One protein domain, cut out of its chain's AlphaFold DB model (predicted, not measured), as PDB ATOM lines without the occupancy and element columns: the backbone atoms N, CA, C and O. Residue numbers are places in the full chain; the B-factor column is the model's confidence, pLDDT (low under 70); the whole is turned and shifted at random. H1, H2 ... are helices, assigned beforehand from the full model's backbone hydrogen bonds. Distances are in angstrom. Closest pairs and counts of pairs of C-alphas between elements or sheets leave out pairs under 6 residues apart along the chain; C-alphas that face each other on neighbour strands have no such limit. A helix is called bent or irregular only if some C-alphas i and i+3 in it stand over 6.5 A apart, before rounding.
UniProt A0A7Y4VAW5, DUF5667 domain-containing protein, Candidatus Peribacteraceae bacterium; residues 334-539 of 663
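Overview. This is residues 334 to 539 of the 663 residues of the protein "DUF5667 domain-containing protein" of Candidatus Peribacteraceae bacterium (UniProt A0A7Y4VAW5). The model is a long body of two helical lobes set side by side: a larger one in which H3, H4, H5 and H6 form a four-helix bundle, with H2 along H3 and H1 slanting across H3's last residues, and a smaller one in which H7, H8 and H10 pack as a triangle. The lobes meet narrowly, where Leu 471 of H7 touches H6, and short H9 sits near the last residue of H8. The printed part has 206 residues with ten named helices, H1 to H10 in order, and no named strand; the class is all helix. It is elongated, spanning 63 by 38 by 22 A, and only just compact, close to loose, with a radius of gyration of the C-alphas of 19.6 A.

Arrangement. Start at H1, residues 334 to 343, which touches residues 386 to 391 of H3, residues 371 to 391, at a steep tilt of 64 degrees; the C-alphas of Ala 342 and Ala 391 are closest, at 4.2 A. H2, residues 354 to 366, forms a hairpin with H3, closest at C-alphas 365 and 374, 5.5 A apart. H3 is the hub, touching five helices; among them is H4, residues 394 to 414, opposite ways at a shallow tilt of 15 degrees, with C-alphas 389 and 397 closest at 4.4 A. H5, residues 419 to 435, touches H6, residues 447 to 459, closest at C-alphas 430 and 457, 6.6 A. H6 and H7, residues 471 to 488, only just touch, with 3 pairs of C-alphas within 8 A, the closest being those of Asp 454 and Leu 471, 6.3 A. H8, residues 492 to 508, touches H7 at C-alphas 483 and 495, their closest, 5.2 A. H10, residues 520 to 537, touches H7 the same way at a shallow tilt of 18 degrees, closest at C-alphas 484 and 533, 5.0 A. H3 to H8 and H10 make an up-and-down bundle, each running against the one before it. H9, residues 514 to 517, is close to H8 but not clearly touching. Every O i to N i+4 pair is within hydrogen-bond range in H1, H2, H3, H4, H6, H7 and H10; in H5 9 of 13 are, in H8 11 of 13, and H9 is too short for such a pair.

Along the chain. Find C-alpha 334 at (230.825, 283.678, 357.926), where H1 begins. H3 and H4 run 30.2 A and 30.4 A, H7 25.6 A. H8 is only just irregular, C-alphas 501 and 504 being 7.0 A apart. H10 runs 25.9 A to C-alpha 537 at (217.111, 306.606, 358.948).

Size, cuts and confidence. C-alphas 369 and 539 are farthest apart, at 64.8 A. The printed part has no cut; its long links are H5 to H6 and H6 to H7. pLDDT is under 70 at residues 415 to 417, 464 to 467, 508 to 518 and 539.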
ATOM      1  N   ALA A 334     229.581 282.974 357.615       87.31
ATOM      2  CA  ALA A 334     230.825 283.678 357.926       87.31
ATOM      3  C   ALA A 334     231.555 283.043 359.125       87.31
ATOM      4  O   ALA A 334     232.778 282.865 359.085       87.31
ATOM      5  N   GLN A 335     230.810 282.642 360.160       88.38
ATOM      6  CA  GLN A 335     231.349 281.919 361.310       88.38
ATOM      7  C   GLN A 335     231.830 280.514 360.921       88.38
ATOM      8  O   GLN A 335     232.965 280.148 361.227       88.38
ATOM      9  N   LEU A 336     231.025 279.736 360.192       87.12
ATOM     10  CA  LEU A 336     231.397 278.392 359.734       87.12
ATOM     11  C   LEU A 336     232.635 278.419 358.830       87.12
ATOM     12  O   LEU A 336     233.503 277.553 358.938       87.12
ATOM     13  N   GLN A 337     232.756 279.414 357.951       87.12
ATOM     14  CA  GLN A 337     233.936 279.624 357.114       87.12
ATOM     15  C   GLN A 337     235.176 279.917 357.969       87.12
ATOM     16  O   GLN A 337     236.232 279.315 357.746       87.12
ATOM     17  N   GLN A 338     235.051 280.769 358.991       88.31
ATOM     18  CA  GLN A 338     236.128 281.029 359.950       88.31
ATOM     19  C   GLN A 338     236.524 279.762 360.716       88.31
ATOM     20  O   GLN A 338     237.712 279.454 360.799       88.31
ATOM     21  N   GLU A 339     235.560 278.998 361.228       87.75
ATOM     22  CA  GLU A 339     235.795 277.759 361.976       87.75
ATOM     23  C   GLU A 339     236.462 276.684 361.112       87.75
ATOM     24  O   GLU A 339     237.451 276.080 361.530       87.75
ATOM     25  N   ARG A 340     235.990 276.488 359.873       85.75
ATOM     26  CA  ARG A 340     236.596 275.559 358.901       85.75
ATOM     27  C   ARG A 340     238.052 275.930 358.621       85.75
ATOM     28  O   ARG A 340     238.924 275.056 358.587       85.75
ATOM     29  N   ARG A 341     238.340 277.224 358.455       86.50
ATOM     30  CA  ARG A 341     239.705 277.725 358.243       86.50
ATOM     31  C   ARG A 341     240.566 277.577 359.489       86.50
ATOM     32  O   ARG A 341     241.690 277.092 359.384       86.50
ATOM     33  N   ALA A 342     240.034 277.909 360.659       86.62
ATOM     34  CA  ALA A 342     240.739 277.773 361.925       86.62
ATOM     35  C   ALA A 342     241.085 276.307 362.230       86.62
ATOM     36  O   ALA A 342     242.221 276.000 362.593       86.62
ATOM     37  N   ALA A 343     240.152 275.382 361.986       84.19
ATOM     38  CA  ALA A 343     240.384 273.942 362.099       84.19
ATOM     39  C   ALA A 343     241.458 273.448 361.112       84.19
ATOM     40  O   ALA A 343     242.227 272.538 361.425       84.19
ATOM     41  N   SER A 344     241.558 274.086 359.944       84.06
ATOM     42  CA  SER A 344     242.548 273.760 358.912       84.06
ATOM     43  C   SER A 344     243.933 274.383 359.154       84.06
ATOM     44  O   SER A 344     244.872 274.101 358.411       84.06
ATOM     45  N   ALA A 345     244.103 275.228 360.176       83.00
ATOM     46  CA  ALA A 345     245.374 275.899 360.471       83.00
ATOM     47  C   ALA A 345     246.459 274.948 361.016       83.00
ATOM     48  O   ALA A 345     247.663 275.213 360.886       83.00
ATOM     49  N   GLY A 346     246.046 273.830 361.623       83.81
ATOM     50  CA  GLY A 346     246.942 272.870 362.262       83.81
ATOM     51  C   GLY A 346     247.685 273.479 363.457       83.81
ATOM     52  O   GLY A 346     247.076 274.037 364.364       83.81
ATOM     53  N   ILE A 347     249.019 273.362 363.481       83.94
ATOM     54  CA  ILE A 347     249.844 273.925 364.566       83.94
ATOM     55  C   ILE A 347     249.857 275.456 364.452       83.94
ATOM     56  O   ILE A 347     250.355 275.993 363.458       83.94
ATOM     57  N   LEU A 348     249.346 276.127 365.485       87.88
ATOM     58  CA  LEU A 348     249.175 277.580 365.540       87.88
ATOM     59  C   LEU A 348     250.449 278.334 365.956       87.88
ATOM     60  O   LEU A 348     251.292 277.775 366.671       87.88
ATOM     61  N   PRO A 349     250.573 279.621 365.574       81.31
ATOM     62  CA  PRO A 349     251.580 280.523 366.123       81.31
ATOM     63  C   PRO A 349     251.548 280.529 367.661       81.31
ATOM     64  O   PRO A 349     250.498 280.704 368.270       81.31
ATOM     65  N   GLY A 350     252.704 280.318 368.299       81.06
ATOM     66  CA  GLY A 350     252.831 280.237 369.762       81.06
ATOM     67  C   GLY A 350     252.794 278.818 370.344       81.06
ATOM     68  O   GLY A 350     253.180 278.629 371.496       81.06
ATOM     69  N   ALA A 351     252.419 277.803 369.559       84.56
ATOM     70  CA  ALA A 351     252.606 276.412 369.962       84.56
ATOM     71  C   ALA A 351     254.103 276.043 369.997       84.56
ATOM     72  O   ALA A 351     254.888 276.502 369.166       84.56
ATOM     73  N   THR A 352     254.501 275.150 370.908       82.94
ATOM     74  CA  THR A 352     255.907 274.725 371.086       82.94
ATOM     75  C   THR A 352     256.532 274.172 369.801       82.94
ATOM     76  O   THR A 352     257.692 274.433 369.499       82.94
ATOM     77  N   LEU A 353     255.747 273.456 368.992       85.94
ATOM     78  CA  LEU A 353     256.192 272.863 367.728       85.94
ATOM     79  C   LEU A 353     256.048 273.798 366.516       85.94
ATOM     80  O   LEU A 353     256.373 273.400 365.396       85.94
ATOM     81  N   TYR A 354     255.598 275.043 366.700       83.56
ATOM     82  CA  TYR A 354     255.377 275.971 365.589       83.56
ATOM     83  C   TYR A 354     256.673 276.300 364.832       83.56
ATOM     84  O   TYR A 354     256.694 276.293 363.601       83.56
ATOM     85  N   GLY A 355     257.791 276.488 365.543       84.31
ATOM     86  CA  GLY A 355     259.096 276.694 364.906       84.31
ATOM     87  C   GLY A 355     259.509 275.520 364.007       84.31
ATOM     88  O   GLY A 355     260.091 275.721 362.940       84.31
ATOM     89  N   VAL A 356     259.154 274.291 364.396       83.25
ATOM     90  CA  VAL A 356     259.427 273.075 363.613       83.25
ATOM     91  C   VAL A 356     258.585 273.046 362.344       83.25
ATOM     92  O   VAL A 356     259.135 272.787 361.275       83.25
ATOM     93  N   LYS A 357     257.288 273.381 362.434       87.12
ATOM     94  CA  LYS A 357     256.407 273.548 361.264       87.12
ATOM     95  C   LYS A 357     257.013 274.541 360.268       87.12
ATOM     96  O   LYS A 357     257.188 274.215 359.098       87.12
ATOM     97  N   ARG A 358     257.436 275.715 360.748       86.12
ATOM     98  CA  ARG A 358     258.057 276.765 359.918       86.12
ATOM     99  C   ARG A 358     259.344 276.299 359.241       86.12
ATOM    100  O   ARG A 358     259.581 276.629 358.078       86.12
ATOM    101  N   LEU A 359     260.178 275.537 359.947       81.25
ATOM    102  CA  LEU A 359     261.391 274.959 359.374       81.25
ATOM    103  C   LEU A 359     261.056 273.918 358.297       81.25
ATOM    104  O   LEU A 359     261.655 273.952 357.222       81.25
ATOM    105  N   ALA A 360     260.102 273.028 358.573       82.31
ATOM    106  CA  ALA A 360     259.683 271.976 357.655       82.31
ATOM    107  C   ALA A 360     259.146 272.558 356.340       82.31
ATOM    108  O   ALA A 360     259.615 272.166 355.277       82.31
ATOM    109  N   GLU A 361     258.258 273.553 356.403       85.94
ATOM    110  CA  GLU A 361     257.727 274.226 355.211       85.94
ATOM    111  C   GLU A 361     258.830 274.894 354.372       85.94
ATOM    112  O   GLU A 361     258.868 274.743 353.153       85.94
ATOM    113  N   ARG A 362     259.784 275.594 355.007       85.38
ATOM    114  CA  ARG A 362     260.900 276.238 354.286       85.38
ATOM    115  C   ARG A 362     261.804 275.221 353.604       85.38
ATOM    116  O   ARG A 362     262.218 275.435 352.468       85.38
ATOM    117  N   VAL A 363     262.129 274.127 354.293       83.38
ATOM    118  CA  VAL A 363     262.912 273.030 353.714       83.38
ATOM    119  C   VAL A 363     262.149 272.399 352.551       83.38
ATOM    120  O   VAL A 363     262.750 272.127 351.517       83.38
ATOM    121  N   ASP A 364     260.835 272.231 352.676       82.56
ATOM    122  CA  ASP A 364     260.005 271.640 351.632       82.56
ATOM    123  C   ASP A 364     259.955 272.501 350.354       82.56
ATOM    124  O   ASP A 364     260.107 271.981 349.245       82.56
ATOM    125  N   VAL A 365     259.849 273.827 350.495       85.69
ATOM    126  CA  VAL A 365     259.936 274.792 349.380       85.69
ATOM    127  C   VAL A 365     261.340 274.809 348.755       85.69
ATOM    128  O   VAL A 365     261.473 274.839 347.529       85.69
ATOM    129  N   LEU A 366     262.401 274.768 349.572       83.75
ATOM    130  CA  LEU A 366     263.794 274.750 349.100       83.75
ATOM    131  C   LEU A 366     264.140 273.469 348.332       83.75
ATOM    132  O   LEU A 366     264.904 273.518 347.370       83.75
ATOM    133  N   LEU A 367     263.579 272.334 348.751       82.88
ATOM    134  CA  LEU A 367     263.779 271.033 348.112       82.88
ATOM    135  C   LEU A 367     262.883 270.816 346.881       82.88
ATOM    136  O   LEU A 367     263.017 269.786 346.220       82.88
ATOM    137  N   SER A 368     262.001 271.764 346.544       83.75
ATOM    138  CA  SER A 368     261.290 271.767 345.264       83.75
ATOM    139  C   SER A 368     262.187 272.292 344.149       83.75
ATOM    140  O   SER A 368     262.598 273.460 344.133       83.75
ATOM    141  N   PHE A 369     262.483 271.393 343.210       81.56
ATOM    142  CA  PHE A 369     263.369 271.653 342.077       81.56
ATOM    143  C   PHE A 369     262.647 272.298 340.890       81.56
ATOM    144  O   PHE A 369     263.293 273.015 340.129       81.56
ATOM    145  N   SER A 370     261.333 272.094 340.737       83.50
ATOM    146  CA  SER A 370     260.546 272.772 339.703       83.50
ATOM    147  C   SER A 370     259.972 274.096 340.216       83.50
ATOM    148  O   SER A 370     259.571 274.218 341.378       83.50
ATOM    149  N   SER A 371     259.937 275.106 339.340       83.00
ATOM    150  CA  SER A 371     259.297 276.402 339.611       83.00
ATOM    151  C   SER A 371     257.826 276.236 339.981       83.00
ATOM    152  O   SER A 371     257.337 276.908 340.885       83.00
ATOM    153  N   ASP A 372     257.150 275.298 339.321       84.31
ATOM    154  CA  ASP A 372     255.712 275.089 339.441       84.31
ATOM    155  C   ASP A 372     255.359 274.395 340.760       84.31
ATOM    156  O   ASP A 372     254.412 274.797 341.434       84.31
ATOM    157  N   GLU A 373     256.141 273.396 341.191       85.25
ATOM    158  CA  GLU A 373     255.971 272.803 342.524       85.25
ATOM    159  C   GLU A 373     256.315 273.798 343.622       85.25
ATOM    160  O   GLU A 373     255.633 273.839 344.643       85.25
ATOM    161  N   ARG A 374     257.354 274.617 343.422       87.19
ATOM    162  CA  ARG A 374     257.704 275.660 344.386       87.19
ATOM    163  C   ARG A 374     256.567 276.667 344.530       87.19
ATOM    164  O   ARG A 374     256.202 276.993 345.654       87.19
ATOM    165  N   ALA A 375     255.981 277.115 343.421       87.06
ATOM    166  CA  ALA A 375     254.824 278.003 343.431       87.06
ATOM    167  C   ALA A 375     253.609 277.349 344.101       87.06
ATOM    168  O   ALA A 375     253.010 277.964 344.976       87.06
ATOM    169  N   ARG A 376     253.297 276.084 343.777       88.69
ATOM    170  CA  ARG A 376     252.242 275.303 344.453       88.69
ATOM    171  C   ARG A 376     252.437 275.287 345.965       88.69
ATOM    172  O   ARG A 376     251.522 275.642 346.695       88.69
ATOM    173  N   LYS A 377     253.640 274.941 346.431       90.00
ATOM    174  CA  LYS A 377     253.959 274.889 347.865       90.00
ATOM    175  C   LYS A 377     253.884 276.251 348.538       90.00
ATOM    176  O   LYS A 377     253.391 276.332 349.655       90.00
ATOM    177  N   LEU A 378     254.341 277.312 347.874       90.38
ATOM    178  CA  LEU A 378     254.229 278.673 348.397       90.38
ATOM    179  C   LEU A 378     252.766 279.126 348.495       90.38
ATOM    180  O   LEU A 378     252.401 279.751 349.482       90.38
ATOM    181  N   VAL A 379     251.904 278.759 347.543       90.94
ATOM    182  CA  VAL A 379     250.462 279.041 347.644       90.94
ATOM    183  C   VAL A 379     249.800 278.209 348.742       90.94
ATOM    184  O   VAL A 379     249.026 278.748 349.527       90.94
ATOM    185  N   THR A 380     250.165 276.934 348.902       89.69
ATOM    186  CA  THR A 380     249.728 276.125 350.054       89.69
ATOM    187  C   THR A 380     250.188 276.735 351.382       89.69
ATOM    188  O   THR A 380     249.423 276.790 352.346       89.69
ATOM    189  N   GLN A 381     251.424 277.233 351.437       91.50
ATOM    190  CA  GLN A 381     251.958 277.926 352.603       91.50
ATOM    191  C   GLN A 381     251.179 279.214 352.881       91.50
ATOM    192  O   GLN A 381     250.808 279.443 354.028       91.50
ATOM    193  N   ALA A 382     250.874 280.012 351.856       92.50
ATOM    194  CA  ALA A 382     250.036 281.197 351.988       92.50
ATOM    195  C   ALA A 382     248.649 280.828 352.541       92.50
ATOM    196  O   ALA A 382     248.246 281.365 353.570       92.50
ATOM    197  N   ASN A 383     247.963 279.840 351.961       91.31
ATOM    198  CA  ASN A 383     246.674 279.359 352.472       91.31
ATOM    199  C   ASN A 383     246.765 278.888 353.934       91.31
ATOM    200  O   ASN A 383     245.864 279.153 354.727       91.31
ATOM    201  N   THR A 384     247.884 278.275 354.330       90.81
ATOM    202  CA  THR A 384     248.143 277.921 355.736       90.81
ATOM    203  C   THR A 384     248.240 279.165 356.624       90.81
ATOM    204  O   THR A 384     247.686 279.162 357.719       90.81
ATOM    205  N   ARG A 385     248.882 280.250 356.163       93.94
ATOM    206  CA  ARG A 385     248.925 281.528 356.900       93.94
ATOM    207  C   ARG A 385     247.553 282.172 357.029       93.94
ATOM    208  O   ARG A 385     247.218 282.652 358.106       93.94
ATOM    209  N   LEU A 386     246.741 282.133 355.974       92.25
ATOM    210  CA  LEU A 386     245.365 282.626 356.024       92.25
ATOM    211  C   LEU A 386     244.517 281.825 357.031       92.25
ATOM    212  O   LEU A 386     243.759 282.399 357.807       92.25
ATOM    213  N   ASN A 387     244.702 280.503 357.085       91.75
ATOM    214  CA  ASN A 387     244.043 279.638 358.065       91.75
ATOM    215  C   ASN A 387     244.516 279.915 359.504       91.75
ATOM    216  O   ASN A 387     243.706 279.990 360.425       91.75
ATOM    217  N   GLU A 388     245.817 280.123 359.722       91.81
ATOM    218  CA  GLU A 388     246.351 280.535 361.029       91.81
ATOM    219  C   GLU A 388     245.823 281.901 361.475       91.81
ATOM    220  O   GLU A 388     245.541 282.090 362.659       91.81
ATOM    221  N   ALA A 389     245.654 282.844 360.546       92.75
ATOM    222  CA  ALA A 389     245.033 284.132 360.831       92.75
ATOM    223  C   ALA A 389     243.574 283.973 361.292       92.75
ATOM    224  O   ALA A 389     243.149 284.679 362.206       92.75
ATOM    225  N   ALA A 390     242.832 283.016 360.722       89.56
ATOM    226  CA  ALA A 390     241.469 282.694 361.150       89.56
ATOM    227  C   ALA A 390     241.414 282.128 362.582       89.56
ATOM    228  O   ALA A 390     240.471 282.406 363.321       89.56
ATOM    229  N   ALA A 391     242.437 281.370 362.991       89.12
ATOM    230  CA  ALA A 391     242.530 280.756 364.319       89.12
ATOM    231  C   ALA A 391     243.150 281.653 365.407       89.12
ATOM    232  O   ALA A 391     243.090 281.322 366.591       89.12
ATOM    233  N   THR A 392     243.799 282.753 365.029       88.62
ATOM    234  CA  THR A 392     244.501 283.656 365.956       88.62
ATOM    235  C   THR A 392     243.818 285.014 366.014       88.62
ATOM    236  O   THR A 392     242.946 285.308 365.206       88.62
ATOM    237  N   SER A 393     244.185 285.849 366.987       87.31
ATOM    238  CA  SER A 393     243.642 287.201 367.174       87.31
ATOM    239  C   SER A 393     244.764 288.217 367.411       87.31
ATOM    240  O   SER A 393     245.907 287.848 367.696       87.31
ATOM    241  N   GLY A 394     244.453 289.510 367.293       86.94
ATOM    242  CA  GLY A 394     245.393 290.598 367.581       86.94
ATOM    243  C   GLY A 394     246.632 290.599 366.678       86.94
ATOM    244  O   GLY A 394     246.540 290.411 365.466       86.94
ATOM    245  N   THR A 395     247.811 290.802 367.272       87.06
ATOM    246  CA  THR A 395     249.078 290.963 366.533       87.06
ATOM    247  C   THR A 395     249.498 289.716 365.753       87.06
ATOM    248  O   THR A 395     250.088 289.827 364.677       87.06
ATOM    249  N   GLN A 396     249.160 288.525 366.257       87.88
ATOM    250  CA  GLN A 396     249.440 287.255 365.581       87.88
ATOM    251  C   GLN A 396     248.623 287.109 364.294       87.88
ATOM    252  O   GLN A 396     249.167 286.702 363.267       87.88
ATOM    253  N   ARG A 397     247.347 287.526 364.324       90.69
ATOM    254  CA  ARG A 397     246.488 287.566 363.133       90.69
ATOM    255  C   ARG A 397     247.085 288.500 362.087       90.69
ATOM    256  O   ARG A 397     247.299 288.082 360.955       90.69
ATOM    257  N   SER A 398     247.438 289.729 362.472       90.00
ATOM    258  CA  SER A 398     248.030 290.692 361.533       90.00
ATOM    259  C   SER A 398     249.353 290.209 360.933       90.00
ATOM    260  O   SER A 398     249.577 290.404 359.741       90.00
ATOM    261  N   SER A 399     250.217 289.534 361.708       91.31
ATOM    262  CA  SER A 399     251.467 289.000 361.152       91.31
ATOM    263  C   SER A 399     251.209 287.866 360.164       91.31
ATOM    264  O   SER A 399     251.851 287.814 359.122       91.31
ATOM    265  N   ALA A 400     250.259 286.974 360.461       92.00
ATOM    266  CA  ALA A 400     249.903 285.877 359.567       92.00
ATOM    267  C   ALA A 400     249.281 286.388 358.253       92.00
ATOM    268  O   ALA A 400     249.640 285.902 357.181       92.00
ATOM    269  N   LEU A 401     248.427 287.415 358.313       93.69
ATOM    270  CA  LEU A 401     247.854 288.061 357.125       93.69
ATOM    271  C   LEU A 401     248.912 288.774 356.275       93.69
ATOM    272  O   LEU A 401     248.898 288.658 355.050       93.69
ATOM    273  N   GLN A 402     249.870 289.454 356.909       94.25
ATOM    274  CA  GLN A 402     250.983 290.062 356.184       94.25
ATOM    275  C   GLN A 402     251.854 288.996 355.504       94.25
ATOM    276  O   GLN A 402     252.202 289.137 354.335       94.25
ATOM    277  N   GLU A 403     252.150 287.888 356.192       92.88
ATOM    278  CA  GLU A 403     252.895 286.776 355.597       92.88
ATOM    279  C   GLU A 403     252.144 286.115 354.432       92.88
ATOM    280  O   GLU A 403     252.775 285.729 353.446       92.88
ATOM    281  N   TYR A 404     250.816 285.988 354.520       95.19
ATOM    282  CA  TYR A 404     249.969 285.528 353.415       95.19
ATOM    283  C   TYR A 404     250.164 286.409 352.173       95.19
ATOM    284  O   TYR A 404     250.521 285.900 351.104       95.19
ATOM    285  N   LYS A 405     250.018 287.728 352.342       94.25
ATOM    286  CA  LYS A 405     250.178 288.730 351.282       94.25
ATOM    287  C   LYS A 405     251.573 288.680 350.660       94.25
ATOM    288  O   LYS A 405     251.708 288.529 349.445       94.25
ATOM    289  N   ASP A 406     252.614 288.723 351.488       93.88
ATOM    290  CA  ASP A 406     254.009 288.724 351.038       93.88
ATOM    291  C   ASP A 406     254.366 287.442 350.270       93.88
ATOM    292  O   ASP A 406     255.048 287.493 349.244       93.88
ATOM    293  N   THR A 407     253.862 286.287 350.721       92.44
ATOM    294  CA  THR A 407     254.110 284.994 350.066       92.44
ATOM    295  C   THR A 407     253.473 284.944 348.675       92.44
ATOM    296  O   THR A 407     254.119 284.512 347.718       92.44
ATOM    297  N   LEU A 408     252.234 285.418 348.521       92.06
ATOM    298  CA  LEU A 408     251.560 285.438 347.218       92.06
ATOM    299  C   LEU A 408     252.190 286.442 346.250       92.06
ATOM    300  O   LEU A 408     252.398 286.114 345.079       92.06
ATOM    301  N   LEU A 409     252.592 287.618 346.737       90.44
ATOM    302  CA  LEU A 409     253.345 288.588 345.937       90.44
ATOM    303  C   LEU A 409     254.708 288.031 345.504       90.44
ATOM    304  O   LEU A 409     255.141 288.237 344.366       90.44
ATOM    305  N   GLN A 410     255.370 287.254 346.365       88.94
ATOM    306  CA  GLN A 410     256.598 286.553 346.007       88.94
ATOM    307  C   GLN A 410     256.362 285.536 344.880       88.94
ATOM    308  O   GLN A 410     257.130 285.517 343.917       88.94
ATOM    309  N   VAL A 411     255.298 284.726 344.952       88.38
ATOM    310  CA  VAL A 411     254.931 283.774 343.881       88.38
ATOM    311  C   VAL A 411     254.649 284.500 342.565       88.38
ATOM    312  O   VAL A 411     255.120 284.080 341.503       88.38
ATOM    313  N   ALA A 412     253.926 285.614 342.638       85.44
ATOM    314  CA  ALA A 412     253.573 286.428 341.487       85.44
ATOM    315  C   ALA A 412     254.809 287.064 340.817       85.44
ATOM    316  O   ALA A 412     254.936 287.032 339.595       85.44
ATOM    317  N   SER A 413     255.760 287.572 341.610       82.25
ATOM    318  CA  SER A 413     256.999 288.205 341.123       82.25
ATOM    319  C   SER A 413     258.074 287.216 340.646       82.25
ATOM    320  O   SER A 413     258.839 287.515 339.729       82.25
ATOM    321  N   GLY A 414     258.156 286.034 341.263       71.19
ATOM    322  CA  GLY A 414     259.272 285.099 341.097       71.19
ATOM    323  C   GLY A 414     259.106 284.069 339.978       71.19
ATOM    324  O   GLY A 414     260.049 283.339 339.679       71.19
ATOM    325  N   SER A 415     257.922 283.972 339.373       61.41
ATOM    326  CA  SER A 415     257.537 282.849 338.501       61.41
ATOM    327  C   SER A 415     257.763 283.067 336.999       61.41
ATOM    328  O   SER A 415     257.397 282.204 336.199       61.41
ATOM    329  N   GLY A 416     258.365 284.190 336.593       57.25
ATOM    330  CA  GLY A 416     258.780 284.428 335.202       57.25
ATOM    331  C   GLY A 416     257.656 284.334 334.159       57.25
ATOM    332  O   GLY A 416     257.936 284.073 332.993       57.25
ATOM    333  N   GLY A 417     256.391 284.508 334.559       61.44
ATOM    334  CA  GLY A 417     255.241 284.468 333.650       61.44
ATOM    335  C   GLY A 417     254.800 283.069 333.201       61.44
ATOM    336  O   GLY A 417     254.113 282.962 332.186       61.44
ATOM    337  N   SER A 418     255.174 281.999 333.917       76.00
ATOM    338  CA  SER A 418     254.694 280.648 333.588       76.00
ATOM    339  C   SER A 418     253.157 280.572 333.640       76.00
ATOM    340  O   SER A 418     252.520 281.015 334.599       76.00
ATOM    341  N   SER A 419     252.542 280.000 332.601       81.00
ATOM    342  CA  SER A 419     251.079 279.878 332.500       81.00
ATOM    343  C   SER A 419     250.480 279.025 333.621       81.00
ATOM    344  O   SER A 419     249.360 279.283 334.049       81.00
ATOM    345  N   VAL A 420     251.242 278.052 334.128       83.19
ATOM    346  CA  VAL A 420     250.850 277.176 335.241       83.19
ATOM    347  C   VAL A 420     250.745 277.948 336.555       83.19
ATOM    348  O   VAL A 420     249.826 277.707 337.329       83.19
ATOM    349  N   VAL A 421     251.659 278.887 336.824       84.31
ATOM    350  CA  VAL A 421     251.578 279.702 338.045       84.31
ATOM    351  C   VAL A 421     250.459 280.730 337.943       84.31
ATOM    352  O   VAL A 421     249.753 280.929 338.926       84.31
ATOM    353  N   ARG A 422     250.231 281.321 336.761       84.69
ATOM    354  CA  ARG A 422     249.070 282.199 336.547       84.69
ATOM    355  C   ARG A 422     247.753 281.461 336.768       84.69
ATOM    356  O   ARG A 422     246.924 281.943 337.524       84.69
ATOM    357  N   SER A 423     247.578 280.279 336.170       84.81
ATOM    358  CA  SER A 423     246.348 279.496 336.348       84.81
ATOM    359  C   SER A 423     246.154 279.035 337.791       84.81
ATOM    360  O   SER A 423     245.026 278.960 338.270       84.81
ATOM    361  N   LEU A 424     247.246 278.772 338.508       86.44
ATOM    362  CA  LEU A 424     247.195 278.447 339.924       86.44
ATOM    363  C   LEU A 424     246.804 279.653 340.787       86.44
ATOM    364  O   LEU A 424     245.952 279.506 341.655       86.44
ATOM    365  N   LEU A 425     247.395 280.831 340.559       87.12
ATOM    366  CA  LEU A 425     247.022 282.059 341.272       87.12
ATOM    367  C   LEU A 425     245.570 282.447 340.976       87.12
ATOM    368  O   LEU A 425     244.827 282.777 341.893       87.12
ATOM    369  N   GLN A 426     245.151 282.333 339.719       86.94
ATOM    370  CA  GLN A 426     243.770 282.536 339.295       86.94
ATOM    371  C   GLN A 426     242.813 281.624 340.086       86.94
ATOM    372  O   GLN A 426     241.919 282.112 340.773       86.94
ATOM    373  N   ARG A 427     243.065 280.311 340.093       86.06
ATOM    374  CA  ARG A 427     242.192 279.334 340.757       86.06
ATOM    375  C   ARG A 427     242.192 279.432 342.285       86.06
ATOM    376  O   ARG A 427     241.147 279.338 342.916       86.06
ATOM    377  N   GLU A 428     243.356 279.563 342.910       85.69
ATOM    378  CA  GLU A 428     243.460 279.486 344.374       85.69
ATOM    379  C   GLU A 428     243.245 280.847 345.045       85.69
ATOM    380  O   GLU A 428     242.606 280.925 346.092       85.69
ATOM    381  N   VAL A 429     243.770 281.925 344.454       85.19
ATOM    382  CA  VAL A 429     243.787 283.257 345.080       85.19
ATOM    383  C   VAL A 429     242.640 284.128 344.593       85.19
ATOM    384  O   VAL A 429     242.076 284.852 345.397       85.19
ATOM    385  N   VAL A 430     242.287 284.077 343.307       84.38
ATOM    386  CA  VAL A 430     241.229 284.941 342.752       84.38
ATOM    387  C   VAL A 430     239.857 284.273 342.826       84.38
ATOM    388  O   VAL A 430     238.853 284.949 343.040       84.38
ATOM    389  N   GLU A 431     239.816 282.947 342.706       83.12
ATOM    390  CA  GLU A 431     238.581 282.162 342.760       83.12
ATOM    391  C   GLU A 431     238.331 281.543 344.139       83.12
ATOM    392  O   GLU A 431     237.323 281.837 344.779       83.12
ATOM    393  N   GLY A 432     239.258 280.718 344.632       83.94
ATOM    394  CA  GLY A 432     239.055 279.944 345.860       83.94
ATOM    395  C   GLY A 432     239.055 280.777 347.146       83.94
ATOM    396  O   GLY A 432     238.184 280.599 348.002       83.94
ATOM    397  N   ALA A 433     240.020 281.688 347.308       85.50
ATOM    398  CA  ALA A 433     240.145 282.461 348.542       85.50
ATOM    399  C   ALA A 433     238.946 283.402 348.792       85.50
ATOM    400  O   ALA A 433     238.419 283.338 349.902       85.50
ATOM    401  N   PRO A 434     238.442 284.184 347.813       85.31
ATOM    402  CA  PRO A 434     237.256 285.020 347.995       85.31
ATOM    403  C   PRO A 434     235.992 284.216 348.284       85.31
ATOM    404  O   PRO A 434     235.244 284.572 349.186       85.31
ATOM    405  N   ALA A 435     235.774 283.093 347.588       83.38
ATOM    406  CA  ALA A 435     234.584 282.255 347.782       83.38
ATOM    407  C   ALA A 435     234.445 281.710 349.217       83.38
ATOM    408  O   ALA A 435     233.354 281.406 349.680       83.38
ATOM    409  N   THR A 436     235.558 281.602 349.938       84.06
ATOM    410  CA  THR A 436     235.628 281.024 351.289       84.06
ATOM    411  C   THR A 436     235.719 282.080 352.395       84.06
ATOM    412  O   THR A 436     235.980 281.725 353.546       84.06
ATOM    413  N   VAL A 437     235.576 283.364 352.046       87.31
ATOM    414  CA  VAL A 437     235.490 284.500 352.985       87.31
ATOM    415  C   VAL A 437     234.421 285.526 352.580       87.31
ATOM    416  O   VAL A 437     234.286 286.554 353.238       87.31
ATOM    417  N   SER A 438     233.666 285.285 351.501       84.94
ATOM    418  CA  SER A 438     232.764 286.275 350.897       84.94
ATOM    419  C   SER A 438     231.597 286.662 351.797       84.94
ATOM    420  O   SER A 438     231.168 287.816 351.773       84.94
ATOM    421  N   ALA A 439     231.121 285.723 352.621       86.19
ATOM    422  CA  ALA A 439     229.997 285.935 353.523       86.19
ATOM    423  C   ALA A 439     230.305 286.954 354.633       86.19
ATOM    424  O   ALA A 439     229.375 287.585 355.130       86.19
ATOM    425  N   ALA A 440     231.580 287.139 354.996       88.25
ATOM    426  CA  ALA A 440     231.981 288.045 356.066       88.25
ATOM    427  C   ALA A 440     231.667 289.509 355.721       88.25
ATOM    428  O   ALA A 440     232.030 289.998 354.645       88.25
ATOM    429  N   LEU A 441     231.045 290.218 356.664       87.12
ATOM    430  CA  LEU A 441     230.730 291.643 356.579       87.12
ATOM    431  C   LEU A 441     231.507 292.456 357.627       87.12
ATOM    432  O   LEU A 441     231.949 291.905 358.638       87.12
ATOM    433  N   PRO A 442     231.658 293.781 357.436       86.38
ATOM    434  CA  PRO A 442     232.255 294.653 358.438       86.38
ATOM    435  C   PRO A 442     231.575 294.492 359.805       86.38
ATOM    436  O   PRO A 442     230.367 294.664 359.944       86.38
ATOM    437  N   GLY A 443     232.365 294.161 360.826       82.69
ATOM    438  CA  GLY A 443     231.879 293.843 362.174       82.69
ATOM    439  C   GLY A 443     231.996 292.360 362.540       82.69
ATOM    440  O   GLY A 443     232.128 292.056 363.724       82.69
ATOM    441  N   ASP A 444     232.053 291.457 361.557       84.56
ATOM    442  CA  ASP A 444     232.389 290.051 361.794       84.56
ATOM    443  C   ASP A 444     233.896 289.896 362.074       84.56
ATOM    444  O   ASP A 444     234.739 290.555 361.456       84.56
ATOM    445  N   GLU A 445     234.278 288.974 362.967       81.69
ATOM    446  CA  GLU A 445     235.697 288.713 363.268       81.69
ATOM    447  C   GLU A 445     236.496 288.245 362.040       81.69
ATOM    448  O   GLU A 445     237.704 288.496 361.939       81.69
ATOM    449  N   SER A 446     235.819 287.570 361.108       86.94
ATOM    450  CA  SER A 446     236.376 287.028 359.871       86.94
ATOM    451  C   SER A 446     236.548 288.069 358.765       86.94
ATOM    452  O   SER A 446     237.262 287.794 357.799       86.94
ATOM    453  N   TYR A 447     236.003 289.285 358.907       90.62
ATOM    454  CA  TYR A 447     236.111 290.329 357.880       90.62
ATOM    455  C   TYR A 447     237.560 290.743 357.600       90.62
ATOM    456  O   TYR A 447     237.931 291.011 356.460       90.62
ATOM    457  N   ALA A 448     238.429 290.689 358.614       90.25
ATOM    458  CA  ALA A 448     239.863 290.925 358.438       90.25
ATOM    459  C   ALA A 448     240.516 289.934 357.451       90.25
ATOM    460  O   ALA A 448     241.496 290.277 356.791       90.25
ATOM    461  N   LEU A 449     239.980 288.710 357.336       91.56
ATOM    462  CA  LEU A 449     240.434 287.725 356.351       91.56
ATOM    463  C   LEU A 449     240.006 288.139 354.942       91.56
ATOM    464  O   LEU A 449     240.836 288.111 354.037       91.56
ATOM    465  N   LYS A 450     238.741 288.556 354.774       92.38
ATOM    466  CA  LYS A 450     238.202 289.060 353.502       92.38
ATOM    467  C   LYS A 450     239.016 290.248 352.999       92.38
ATOM    468  O   LYS A 450     239.573 290.181 351.908       92.38
ATOM    469  N   GLN A 451     239.230 291.246 353.856       90.75
ATOM    470  CA  GLN A 451     240.039 292.417 353.525       90.75
ATOM    471  C   GLN A 451     241.469 292.041 353.103       90.75
ATOM    472  O   GLN A 451     241.983 292.570 352.123       90.75
ATOM    473  N   ALA A 452     242.123 291.106 353.798       91.38
ATOM    474  CA  ALA A 452     243.475 290.685 353.435       91.38
ATOM    475  C   ALA A 452     243.534 289.921 352.101       91.38
ATOM    476  O   ALA A 452     244.503 290.078 351.351       91.38
ATOM    477  N   VAL A 453     242.524 289.099 351.797       91.19
ATOM    478  CA  VAL A 453     242.385 288.421 350.496       91.19
ATOM    479  C   VAL A 453     242.211 289.458 349.391       91.19
ATOM    480  O   VAL A 453     242.988 289.461 348.435       91.19
ATOM    481  N   ASP A 454     241.280 290.390 349.574       88.62
ATOM    482  CA  ASP A 454     240.992 291.462 348.626       88.62
ATOM    483  C   ASP A 454     242.235 292.334 348.389       88.62
ATOM    484  O   ASP A 454     242.717 292.455 347.262       88.62
ATOM    485  N   GLU A 455     242.873 292.840 349.444       89.19
ATOM    486  CA  GLU A 455     244.117 293.612 349.333       89.19
ATOM    487  C   GLU A 455     245.243 292.855 348.618       89.19
ATOM    488  O   GLU A 455     246.064 293.460 347.919       89.19
ATOM    489  N   THR A 456     245.317 291.535 348.803       89.44
ATOM    490  CA  THR A 456     246.328 290.716 348.134       89.44
ATOM    491  C   THR A 456     246.033 290.610 346.645       89.44
ATOM    492  O   THR A 456     246.942 290.820 345.842       89.44
ATOM    493  N   ILE A 457     244.774 290.377 346.260       87.88
ATOM    494  CA  ILE A 457     244.337 290.354 344.857       87.88
ATOM    495  C   ILE A 457     244.590 291.714 344.187       87.88
ATOM    496  O   ILE A 457     245.123 291.762 343.073       87.88
ATOM    497  N   ALA A 458     244.295 292.820 344.878       86.00
ATOM    498  CA  ALA A 458     244.580 294.171 344.393       86.00
ATOM    499  C   ALA A 458     246.075 294.366 344.093       86.00
ATOM    500  O   ALA A 458     246.441 294.934 343.057       86.00
ATOM    501  N   ALA A 459     246.940 293.863 344.979       87.44
ATOM    502  CA  ALA A 459     248.387 294.039 344.912       87.44
ATOM    503  C   ALA A 459     249.096 293.128 343.890       87.44
ATOM    504  O   ALA A 459     250.255 293.387 343.557       87.44
ATOM    505  N   LEU A 460     248.438 292.087 343.364       86.25
ATOM    506  CA  LEU A 460     249.030 291.211 342.345       86.25
ATOM    507  C   LEU A 460     249.440 292.011 341.089       86.25
ATOM    508  O   LEU A 460     248.759 292.958 340.713       86.25
ATOM    509  N   PRO A 461     250.530 291.685 340.381       82.50
ATOM    510  CA  PRO A 461     250.875 292.356 339.124       82.50
ATOM    511  C   PRO A 461     249.794 292.166 338.045       82.50
ATOM    512  O   PRO A 461     249.208 291.090 337.939       82.50
ATOM    513  N   VAL A 462     249.550 293.177 337.203       73.00
ATOM    514  CA  VAL A 462     248.488 293.143 336.168       73.00
ATOM    515  C   VAL A 462     248.646 291.955 335.206       73.00
ATOM    516  O   VAL A 462     247.658 291.346 334.824       73.00
ATOM    517  N   ASP A 463     249.878 291.536 334.909       71.44
ATOM    518  CA  ASP A 463     250.163 290.433 333.977       71.44
ATOM    519  C   ASP A 463     250.023 289.025 334.594       71.44
ATOM    520  O   ASP A 463     250.357 288.021 333.951       71.44
ATOM    521  N   THR A 464     249.614 288.921 335.865       67.75
ATOM    522  CA  THR A 464     249.523 287.631 336.580       67.75
ATOM    523  C   THR A 464     248.130 287.015 336.583       67.75
ATOM    524  O   THR A 464     248.027 285.801 336.752       67.75
ATOM    525  N   VAL A 465     247.089 287.813 336.337       68.75
ATOM    526  CA  VAL A 465     245.672 287.429 336.428       68.75
ATOM    527  C   VAL A 465     244.927 288.033 335.234       68.75
ATOM    528  O   VAL A 465     245.210 289.165 334.856       68.75
ATOM    529  N   GLU A 466     243.993 287.295 334.627       64.12
ATOM    530  CA  GLU A 466     243.279 287.747 333.415       64.12
ATOM    531  C   GLU A 466     242.362 288.953 333.669       64.12
ATOM    532  O   GLU A 466     242.187 289.800 332.794       64.12
ATOM    533  N   SER A 467     241.792 289.046 334.871       67.62
ATOM    534  CA  SER A 467     240.950 290.156 335.303       67.62
ATOM    535  C   SER A 467     241.052 290.305 336.814       67.62
ATOM    536  O   SER A 467     240.836 289.341 337.551       67.62
ATOM    537  N   LYS A 468     241.380 291.510 337.286       70.94
ATOM    538  CA  LYS A 468     241.284 291.821 338.710       70.94
ATOM    539  C   LYS A 468     239.846 292.222 339.043       70.94
ATOM    540  O   LYS A 468     239.297 293.062 338.327       70.94
ATOM    541  N   PRO A 469     239.245 291.665 340.107       70.38
ATOM    542  CA  PRO A 469     237.966 292.148 340.606       70.38
ATOM    543  C   PRO A 469     238.072 293.614 341.044       70.38
ATOM    544  O   PRO A 469     239.144 294.089 341.425       70.38
ATOM    545  N   ASP A 470     236.949 294.327 340.980       74.94
ATOM    546  CA  ASP A 470     236.836 295.682 341.511       74.94
ATOM    547  C   ASP A 470     236.566 295.623 343.018       74.94
ATOM    548  O   ASP A 470     235.446 295.397 343.473       74.94
ATOM    549  N   LEU A 471     237.642 295.752 343.787       74.88
ATOM    550  CA  LEU A 471     237.643 295.518 345.228       74.88
ATOM    551  C   LEU A 471     237.225 296.755 346.023       74.88
ATOM    552  O   LEU A 471     236.644 296.624 347.097       74.88
ATOM    553  N   GLU A 472     237.490 297.955 345.497       76.31
ATOM    554  CA  GLU A 472     237.085 299.201 346.152       76.31
ATOM    555  C   GLU A 472     235.561 299.311 346.198       76.31
ATOM    556  O   GLU A 472     234.992 299.680 347.227       76.31
ATOM    557  N   SER A 473     234.880 298.928 345.112       76.75
ATOM    558  CA  SER A 473     233.421 298.906 345.114       76.75
ATOM    559  C   SER A 473     232.846 297.788 345.975       76.75
ATOM    560  O   SER A 473     231.880 298.038 346.690       76.75
ATOM    561  N   ALA A 474     233.450 296.596 345.982       81.44
ATOM    562  CA  ALA A 474     233.022 295.505 346.859       81.44
ATOM    563  C   ALA A 474     233.095 295.902 348.346       81.44
ATOM    564  O   ALA A 474     232.121 295.728 349.077       81.44
ATOM    565  N   ALA A 475     234.199 296.527 348.774       83.81
ATOM    566  CA  ALA A 475     234.358 297.016 350.142       83.81
ATOM    567  C   ALA A 475     233.334 298.110 350.495       83.81
ATOM    568  O   ALA A 475     232.746 298.086 351.575       83.81
ATOM    569  N   LEU A 476     233.070 299.049 349.579       86.06
ATOM    570  CA  LEU A 476     232.042 300.074 349.785       86.06
ATOM    571  C   LEU A 476     230.643 299.457 349.946       86.06
ATOM    572  O   LEU A 476     229.885 299.868 350.825       86.06
ATOM    573  N   LEU A 477     230.301 298.471 349.115       86.75
ATOM    574  CA  LEU A 477     229.017 297.768 349.173       86.75
ATOM    575  C   LEU A 477     228.857 296.969 350.470       86.75
ATOM    576  O   LEU A 477     227.779 296.980 351.061       86.75
ATOM    577  N   ASP A 478     229.925 296.334 350.952       87.62
ATOM    578  CA  ASP A 478     229.939 295.647 352.243       87.62
ATOM    579  C   ASP A 478     229.646 296.607 353.408       87.62
ATOM    580  O   ASP A 478     228.831 296.298 354.279       87.62
ATOM    581  N   VAL A 479     230.264 297.793 353.413       88.19
ATOM    582  CA  VAL A 479     230.007 298.813 354.442       88.19
ATOM    583  C   VAL A 479     228.562 299.306 354.367       88.19
ATOM    584  O   VAL A 479     227.884 299.370 355.391       88.19
ATOM    585  N   LEU A 480     228.050 299.599 353.168       88.19
ATOM    586  CA  LEU A 480     226.658 300.024 352.987       88.19
ATOM    587  C   LEU A 480     225.653 298.949 353.420       88.19
ATOM    588  O   LEU A 480     224.620 299.292 354.000       88.19
ATOM    589  N   ALA A 481     225.953 297.666 353.199       86.31
ATOM    590  CA  ALA A 481     225.135 296.557 353.686       86.31
ATOM    591  C   ALA A 481     225.040 296.554 355.223       86.31
ATOM    592  O   ALA A 481     223.953 296.403 355.782       86.31
ATOM    593  N   VAL A 482     226.158 296.801 355.915       87.00
ATOM    594  CA  VAL A 482     226.192 296.893 357.384       87.00
ATOM    595  C   VAL A 482     225.436 298.114 357.892       87.00
ATOM    596  O   VAL A 482     224.665 297.995 358.842       87.00
ATOM    597  N   LEU A 483     225.590 299.275 357.251       87.31
ATOM    598  CA  LEU A 483     224.847 300.481 357.636       87.31
ATOM    599  C   LEU A 483     223.347 300.319 357.466       87.31
ATOM    600  O   LEU A 483     222.573 300.763 358.313       87.31
ATOM    601  N   ARG A 484     222.934 299.658 356.386       85.25
ATOM    602  CA  ARG A 484     221.535 299.323 356.174       85.25
ATOM    603  C   ARG A 484     221.011 298.432 357.291       85.25
ATOM    604  O   ARG A 484     219.970 298.742 357.855       85.25
ATOM    605  N   ARG A 485     221.751 297.380 357.645       80.94
ATOM    606  CA  ARG A 485     221.382 296.483 358.744       80.94
ATOM    607  C   ARG A 485     221.273 297.226 360.076       80.94
ATOM    608  O   ARG A 485     220.279 297.070 360.768       80.94
ATOM    609  N   GLN A 486     222.232 298.095 360.400       83.88
ATOM    610  CA  GLN A 486     222.170 298.939 361.599       83.88
ATOM    611  C   GLN A 486     220.920 299.829 361.612       83.88
ATOM    612  O   GLN A 486     220.265 299.961 362.644       83.88
ATOM    613  N   ALA A 487     220.560 300.412 360.464       82.19
ATOM    614  CA  ALA A 487     219.348 301.212 360.338       82.19
ATOM    615  C   ALA A 487     218.065 300.365 360.482       82.19
ATOM    616  O   ALA A 487     217.125 300.809 361.139       82.19
ATOM    617  N   GLU A 488     218.033 299.151 359.918       77.38
ATOM    618  CA  GLU A 488     216.922 298.192 360.049       77.38
ATOM    619  C   GLU A 488     216.751 297.694 361.498       77.38
ATOM    620  O   GLU A 488     215.625 297.608 361.989       77.38
ATOM    621  N   ASP A 489     217.856 297.456 362.208       79.06
ATOM    622  CA  ASP A 489     217.887 297.036 363.617       79.06
ATOM    623  C   ASP A 489     217.529 298.180 364.597       79.06
ATOM    624  O   ASP A 489     217.420 297.971 365.808       79.06
ATOM    625  N   GLY A 490     217.297 299.394 364.084       77.62
ATOM    626  CA  GLY A 490     216.870 300.561 364.856       77.62
ATOM    627  C   GLY A 490     218.008 301.414 365.419       77.62
ATOM    628  O   GLY A 490     217.736 302.406 366.101       77.62
ATOM    629  N   ASP A 491     219.266 301.102 365.102       83.62
ATOM    630  CA  ASP A 491     220.433 301.911 365.462       83.62
ATOM    631  C   ASP A 491     220.680 303.037 364.445       83.62
ATOM    632  O   ASP A 491     221.717 303.152 363.783       83.62
ATOM    633  N   THR A 492     219.669 303.892 364.289       81.75
ATOM    634  CA  THR A 492     219.701 304.968 363.292       81.75
ATOM    635  C   THR A 492     220.734 306.044 363.622       81.75
ATOM    636  O   THR A 492     221.177 306.750 362.720       81.75
ATOM    637  N   ALA A 493     221.155 306.170 364.887       80.94
ATOM    638  CA  ALA A 493     222.162 307.139 365.311       80.94
ATOM    639  C   ALA A 493     223.572 306.736 364.853       80.94
ATOM    640  O   ALA A 493     224.255 307.555 364.231       80.94
ATOM    641  N   MET A 494     223.988 305.485 365.097       81.38
ATOM    642  CA  MET A 494     225.276 304.991 364.601       81.38
ATOM    643  C   MET A 494     225.284 304.899 363.075       81.38
ATOM    644  O   MET A 494     226.242 305.349 362.445       81.38
ATOM    645  N   ALA A 495     224.194 304.414 362.466       82.69
ATOM    646  CA  ALA A 495     224.075 304.356 361.010       82.69
ATOM    647  C   ALA A 495     224.217 305.750 360.374       82.69
ATOM    648  O   ALA A 495     224.927 305.912 359.383       82.69
ATOM    649  N   ARG A 496     223.604 306.781 360.978       83.62
ATOM    650  CA  ARG A 496     223.711 308.176 360.528       83.62
ATOM    651  C   ARG A 496     225.136 308.718 360.643       83.62
ATOM    652  O   ARG A 496     225.600 309.374 359.712       83.62
ATOM    653  N   GLN A 497     225.830 308.450 361.751       84.94
ATOM    654  CA  GLN A 497     227.222 308.871 361.927       84.94
ATOM    655  C   GLN A 497     228.128 308.224 360.873       84.94
ATOM    656  O   GLN A 497     228.804 308.931 360.128       84.94
ATOM    657  N   ASN A 498     228.083 306.901 360.745       85.12
ATOM    658  CA  ASN A 498     228.935 306.175 359.806       85.12
ATOM    659  C   ASN A 498     228.615 306.533 358.339       85.12
ATOM    660  O   ASN A 498     229.515 306.635 357.508       85.12
ATOM    661  N   LEU A 499     227.343 306.791 358.010       84.81
ATOM    662  CA  LEU A 499     226.954 307.275 356.683       84.81
ATOM    663  C   LEU A 499     227.524 308.671 356.391       84.81
ATOM    664  O   LEU A 499     227.899 308.950 355.255       84.81
ATOM    665  N   SER A 500     227.611 309.542 357.403       82.50
ATOM    666  CA  SER A 500     228.223 310.866 357.249       82.50
ATOM    667  C   SER A 500     229.731 310.787 356.987       82.50
ATOM    668  O   SER A 500     230.240 311.562 356.182       82.50
ATOM    669  N   GLU A 501     230.425 309.805 357.571       85.38
ATOM    670  CA  GLU A 501     231.847 309.536 357.306       85.38
ATOM    671  C   GLU A 501     232.075 309.030 355.868       85.38
ATOM    672  O   GLU A 501     233.094 309.335 355.252       85.38
ATOM    673  N   LEU A 502     231.098 308.319 355.293       83.06
ATOM    674  CA  LEU A 502     231.126 307.844 353.902       83.06
ATOM    675  C   LEU A 502     230.634 308.873 352.878       83.06
ATOM    676  O   LEU A 502     230.757 308.632 351.676       83.06
ATOM    677  N   ALA A 503     230.066 310.001 353.308       78.12
ATOM    678  CA  ALA A 503     229.449 310.972 352.405       78.12
ATOM    679  C   ALA A 503     230.452 311.552 351.391       78.12
ATOM    680  O   ALA A 503     230.115 311.731 350.216       78.12
ATOM    681  N   ASP A 504     231.701 311.772 351.808       75.94
ATOM    682  CA  ASP A 504     232.783 312.237 350.932       75.94
ATOM    683  C   ASP A 504     233.152 311.172 349.884       75.94
ATOM    684  O   ASP A 504     233.284 311.471 348.694       75.94
ATOM    685  N   SER A 505     233.227 309.899 350.284       74.75
ATOM    686  CA  SER A 505     233.469 308.784 349.362       74.75
ATOM    687  C   SER A 505     232.310 308.594 348.380       74.75
ATOM    688  O   SER A 505     232.544 308.460 347.181       74.75
ATOM    689  N   LEU A 506     231.060 308.661 348.846       75.75
ATOM    690  CA  LEU A 506     229.865 308.517 348.009       75.75
ATOM    691  C   LEU A 506     229.692 309.679 347.023       75.75
ATOM    692  O   LEU A 506     229.345 309.454 345.865       75.75
ATOM    693  N   SER A 507     229.963 310.913 347.451       70.19
ATOM    694  CA  SER A 507     229.908 312.091 346.572       70.19
ATOM    695  C   SER A 507     231.030 312.085 345.530       70.19
ATOM    696  O   SER A 507     230.821 312.497 344.387       70.19
ATOM    697  N   SER A 508     232.195 311.527 345.868       67.56
ATOM    698  CA  SER A 508     233.302 311.395 344.920       67.56
ATOM    699  C   SER A 508     233.043 310.399 343.774       67.56
ATOM    700  O   SER A 508     233.702 310.506 342.737       67.56
ATOM    701  N   LEU A 509     232.038 309.510 343.892       65.00
ATOM    702  CA  LEU A 509     231.578 308.613 342.810       65.00
ATOM    703  C   LEU A 509     230.941 309.367 341.622       65.00
ATOM    704  O   LEU A 509     230.849 308.811 340.519       65.00
ATOM    705  N   ASP A 510     230.490 310.608 341.844       57.81
ATOM    706  CA  ASP A 510     229.874 311.475 340.829       57.81
ATOM    707  C   ASP A 510     230.874 312.370 340.095       57.81
ATOM    708  O   ASP A 510     230.643 312.773 338.951       57.81
ATOM    709  N   THR A 511     232.008 312.664 340.722       54.62
ATOM    710  CA  THR A 511     233.074 313.468 340.121       54.62
ATOM    711  C   THR A 511     234.048 312.609 339.318       54.62
ATOM    712  O   THR A 511     234.368 311.487 339.693       54.62
ATOM    713  N   THR A 512     234.582 313.160 338.226       50.22
ATOM    714  CA  THR A 512     235.633 312.595 337.353       50.22
ATOM    715  C   THR A 512     237.010 312.462 338.044       50.22
ATOM    716  O   THR A 512     238.040 312.811 337.472       50.22
ATOM    717  N   GLY A 513     237.037 312.005 339.301       49.50
ATOM    718  CA  GLY A 513     238.233 311.716 340.097       49.50
ATOM    719  C   GLY A 513     238.634 310.234 340.065       49.50
ATOM    720  O   GLY A 513     238.166 309.474 339.226       49.50
ATOM    721  N   SER A 514     239.493 309.814 341.003       46.31
ATOM    722  CA  SER A 514     240.038 308.443 341.135       46.31
ATOM    723  C   SER A 514     238.971 307.334 341.106       46.31
ATOM    724  O   SER A 514     239.196 306.276 340.528       46.31
ATOM    725  N   LEU A 515     237.784 307.600 341.659       48.12
ATOM    726  CA  LEU A 515     236.644 306.676 341.710       48.12
ATOM    727  C   LEU A 515     235.770 306.672 340.435       48.12
ATOM    728  O   LEU A 515     234.819 305.901 340.334       48.12
ATOM    729  N   ALA A 516     236.107 307.464 339.410       49.12
ATOM    730  CA  ALA A 516     235.505 307.346 338.077       49.12
ATOM    731  C   ALA A 516     235.948 306.073 337.327       49.12
ATOM    732  O   ALA A 516     235.357 305.729 336.303       49.12
ATOM    733  N   LEU A 517     236.972 305.377 337.841       56.28
ATOM    734  CA  LEU A 517     237.404 304.051 337.391       56.28
ATOM    735  C   LEU A 517     236.463 302.927 337.866       56.28
ATOM    736  O   LEU A 517     236.534 301.824 337.326       56.28
ATOM    737  N   VAL A 518     235.559 303.205 338.818       65.12
ATOM    738  CA  VAL A 518     234.566 302.236 339.298       65.12
ATOM    739  C   VAL A 518     233.522 301.964 338.198       65.12
ATOM    740  O   VAL A 518     232.945 302.919 337.644       65.12
ATOM    741  N   PRO A 519     233.214 300.689 337.881       72.94
ATOM    742  CA  PRO A 519     232.193 300.314 336.912       72.94
ATOM    743  C   PRO A 519     230.862 301.010 337.203       72.94
ATOM    744  O   PRO A 519     230.436 301.135 338.352       72.94
ATOM    745  N   ALA A 520     230.184 301.466 336.147       74.38
ATOM    746  CA  ALA A 520     228.913 302.186 336.267       74.38
ATOM    747  C   ALA A 520     227.867 301.401 337.084       74.38
ATOM    748  O   ALA A 520     227.144 301.988 337.887       74.38
ATOM    749  N   ASP A 521     227.867 300.077 336.933       75.75
ATOM    750  CA  ASP A 521     226.983 299.147 337.632       75.75
ATOM    751  C   ASP A 521     227.165 299.188 339.155       75.75
ATOM    752  O   ASP A 521     226.183 299.248 339.893       75.75
ATOM    753  N   ALA A 522     228.413 299.209 339.632       77.06
ATOM    754  CA  ALA A 522     228.720 299.238 341.059       77.06
ATOM    755  C   ALA A 522     228.437 300.616 341.680       77.06
ATOM    756  O   ALA A 522     227.969 300.711 342.812       77.06
ATOM    757  N   ARG A 523     228.629 301.700 340.912       78.31
ATOM    758  CA  ARG A 523     228.235 303.055 341.339       78.31
ATOM    759  C   ARG A 523     226.726 303.182 341.511       78.31
ATOM    760  O   ARG A 523     226.272 303.762 342.493       78.31
ATOM    761  N   GLN A 524     225.949 302.649 340.569       81.12
ATOM    762  CA  GLN A 524     224.488 302.658 340.657       81.12
ATOM    763  C   GLN A 524     223.994 301.869 341.877       81.12
ATOM    764  O   GLN A 524     223.067 302.305 342.556       81.12
ATOM    765  N   GLU A 525     224.626 300.736 342.168       83.44
ATOM    766  CA  GLU A 525     224.300 299.901 343.321       83.44
ATOM    767  C   GLU A 525     224.624 300.582 344.650       83.44
ATOM    768  O   GLU A 525     223.747 300.681 345.506       83.44
ATOM    769  N   ALA A 526     225.833 301.134 344.794       85.56
ATOM    770  CA  ALA A 526     226.235 301.857 345.999       85.56
ATOM    771  C   ALA A 526     225.299 303.042 346.284       85.56
ATOM    772  O   ALA A 526     224.877 303.252 347.419       85.56
ATOM    773  N   LYS A 527     224.899 303.780 345.240       83.56
ATOM    774  CA  LYS A 527     223.908 304.856 345.358       83.56
ATOM    775  C   LYS A 527     222.550 304.351 345.829       83.56
ATOM    776  O   LYS A 527     221.997 304.910 346.767       83.56
ATOM    777  N   ALA A 528     222.029 303.296 345.206       82.94
ATOM    778  CA  ALA A 528     220.728 302.745 345.572       82.94
ATOM    779  C   ALA A 528     220.710 302.215 347.013       82.94
ATOM    780  O   ALA A 528     219.741 302.444 347.736       82.94
ATOM    781  N   MET A 529     221.788 301.565 347.463       83.94
ATOM    782  CA  MET A 529     221.916 301.137 348.856       83.94
ATOM    783  C   MET A 529     221.996 302.339 349.803       83.94
ATOM    784  O   MET A 529     221.270 302.368 350.791       83.94
ATOM    785  N   ALA A 530     222.795 303.363 349.488       84.50
ATOM    786  CA  ALA A 530     222.874 304.578 350.298       84.50
ATOM    787  C   ALA A 530     221.515 305.297 350.413       84.50
ATOM    788  O   ALA A 530     221.120 305.683 351.511       84.50
ATOM    789  N   GLU A 531     220.765 305.422 349.314       82.88
ATOM    790  CA  GLU A 531     219.404 305.979 349.310       82.88
ATOM    791  C   GLU A 531     218.454 305.186 350.218       82.88
ATOM    792  O   GLU A 531     217.646 305.780 350.933       82.88
ATOM    793  N   GLN A 532     218.566 303.855 350.241       79.69
ATOM    794  CA  GLN A 532     217.790 303.022 351.160       79.69
ATOM    795  C   GLN A 532     218.174 303.263 352.617       79.69
ATOM    796  O   GLN A 532     217.280 303.424 353.444       79.69
ATOM    797  N   VAL A 533     219.471 303.333 352.937       83.31
ATOM    798  CA  VAL A 533     219.928 303.635 354.305       83.31
ATOM    799  C   VAL A 533     219.353 304.972 354.773       83.31
ATOM    800  O   VAL A 533     218.796 305.046 355.867       83.31
ATOM    801  N   VAL A 534     219.405 306.008 353.930       82.12
ATOM    802  CA  VAL A 534     218.792 307.312 354.228       82.12
ATOM    803  C   VAL A 534     217.289 307.173 354.459       82.12
ATOM    804  O   VAL A 534     216.777 307.688 355.447       82.12
ATOM    805  N   ALA A 535     216.579 306.441 353.597       78.75
ATOM    806  CA  ALA A 535     215.140 306.236 353.738       78.75
ATOM    807  C   ALA A 535     214.758 305.503 355.039       78.75
ATOM    808  O   ALA A 535     213.724 305.819 355.629       78.75
ATOM    809  N   PHE A 536     215.581 304.557 355.505       75.62
ATOM    810  CA  PHE A 536     215.393 303.894 356.799       75.62
ATOM    811  C   PHE A 536     215.676 304.833 357.979       75.62
ATOM    812  O   PHE A 536     214.896 304.862 358.929       75.62
ATOM    813  N   ILE A 537     216.744 305.634 357.905       80.12
ATOM    814  CA  ILE A 537     217.111 306.606 358.948       80.12
ATOM    815  C   ILE A 537     216.057 307.719 359.076       80.12
ATOM    816  O   ILE A 537     215.695 308.098 360.188       80.12
ATOM    817  N   ASP A 538     215.557 308.237 357.953       73.00
ATOM    818  CA  ASP A 538     214.640 309.384 357.902       73.00
ATOM    819  C   ASP A 538     213.152 308.972 357.831       73.00
ATOM    820  O   ASP A 538     212.263 309.814 357.671       73.00
ATOM    821  N   GLY A 539     212.860 307.676 357.961       60.88
ATOM    822  CA  GLY A 539     211.513 307.119 357.877       60.88
ATOM    823  C   GLY A 539     210.517 307.714 358.896       60.88
ATOM    824  O   GLY A 539     210.889 308.170 359.981       60.88
TER     825      GLY A 539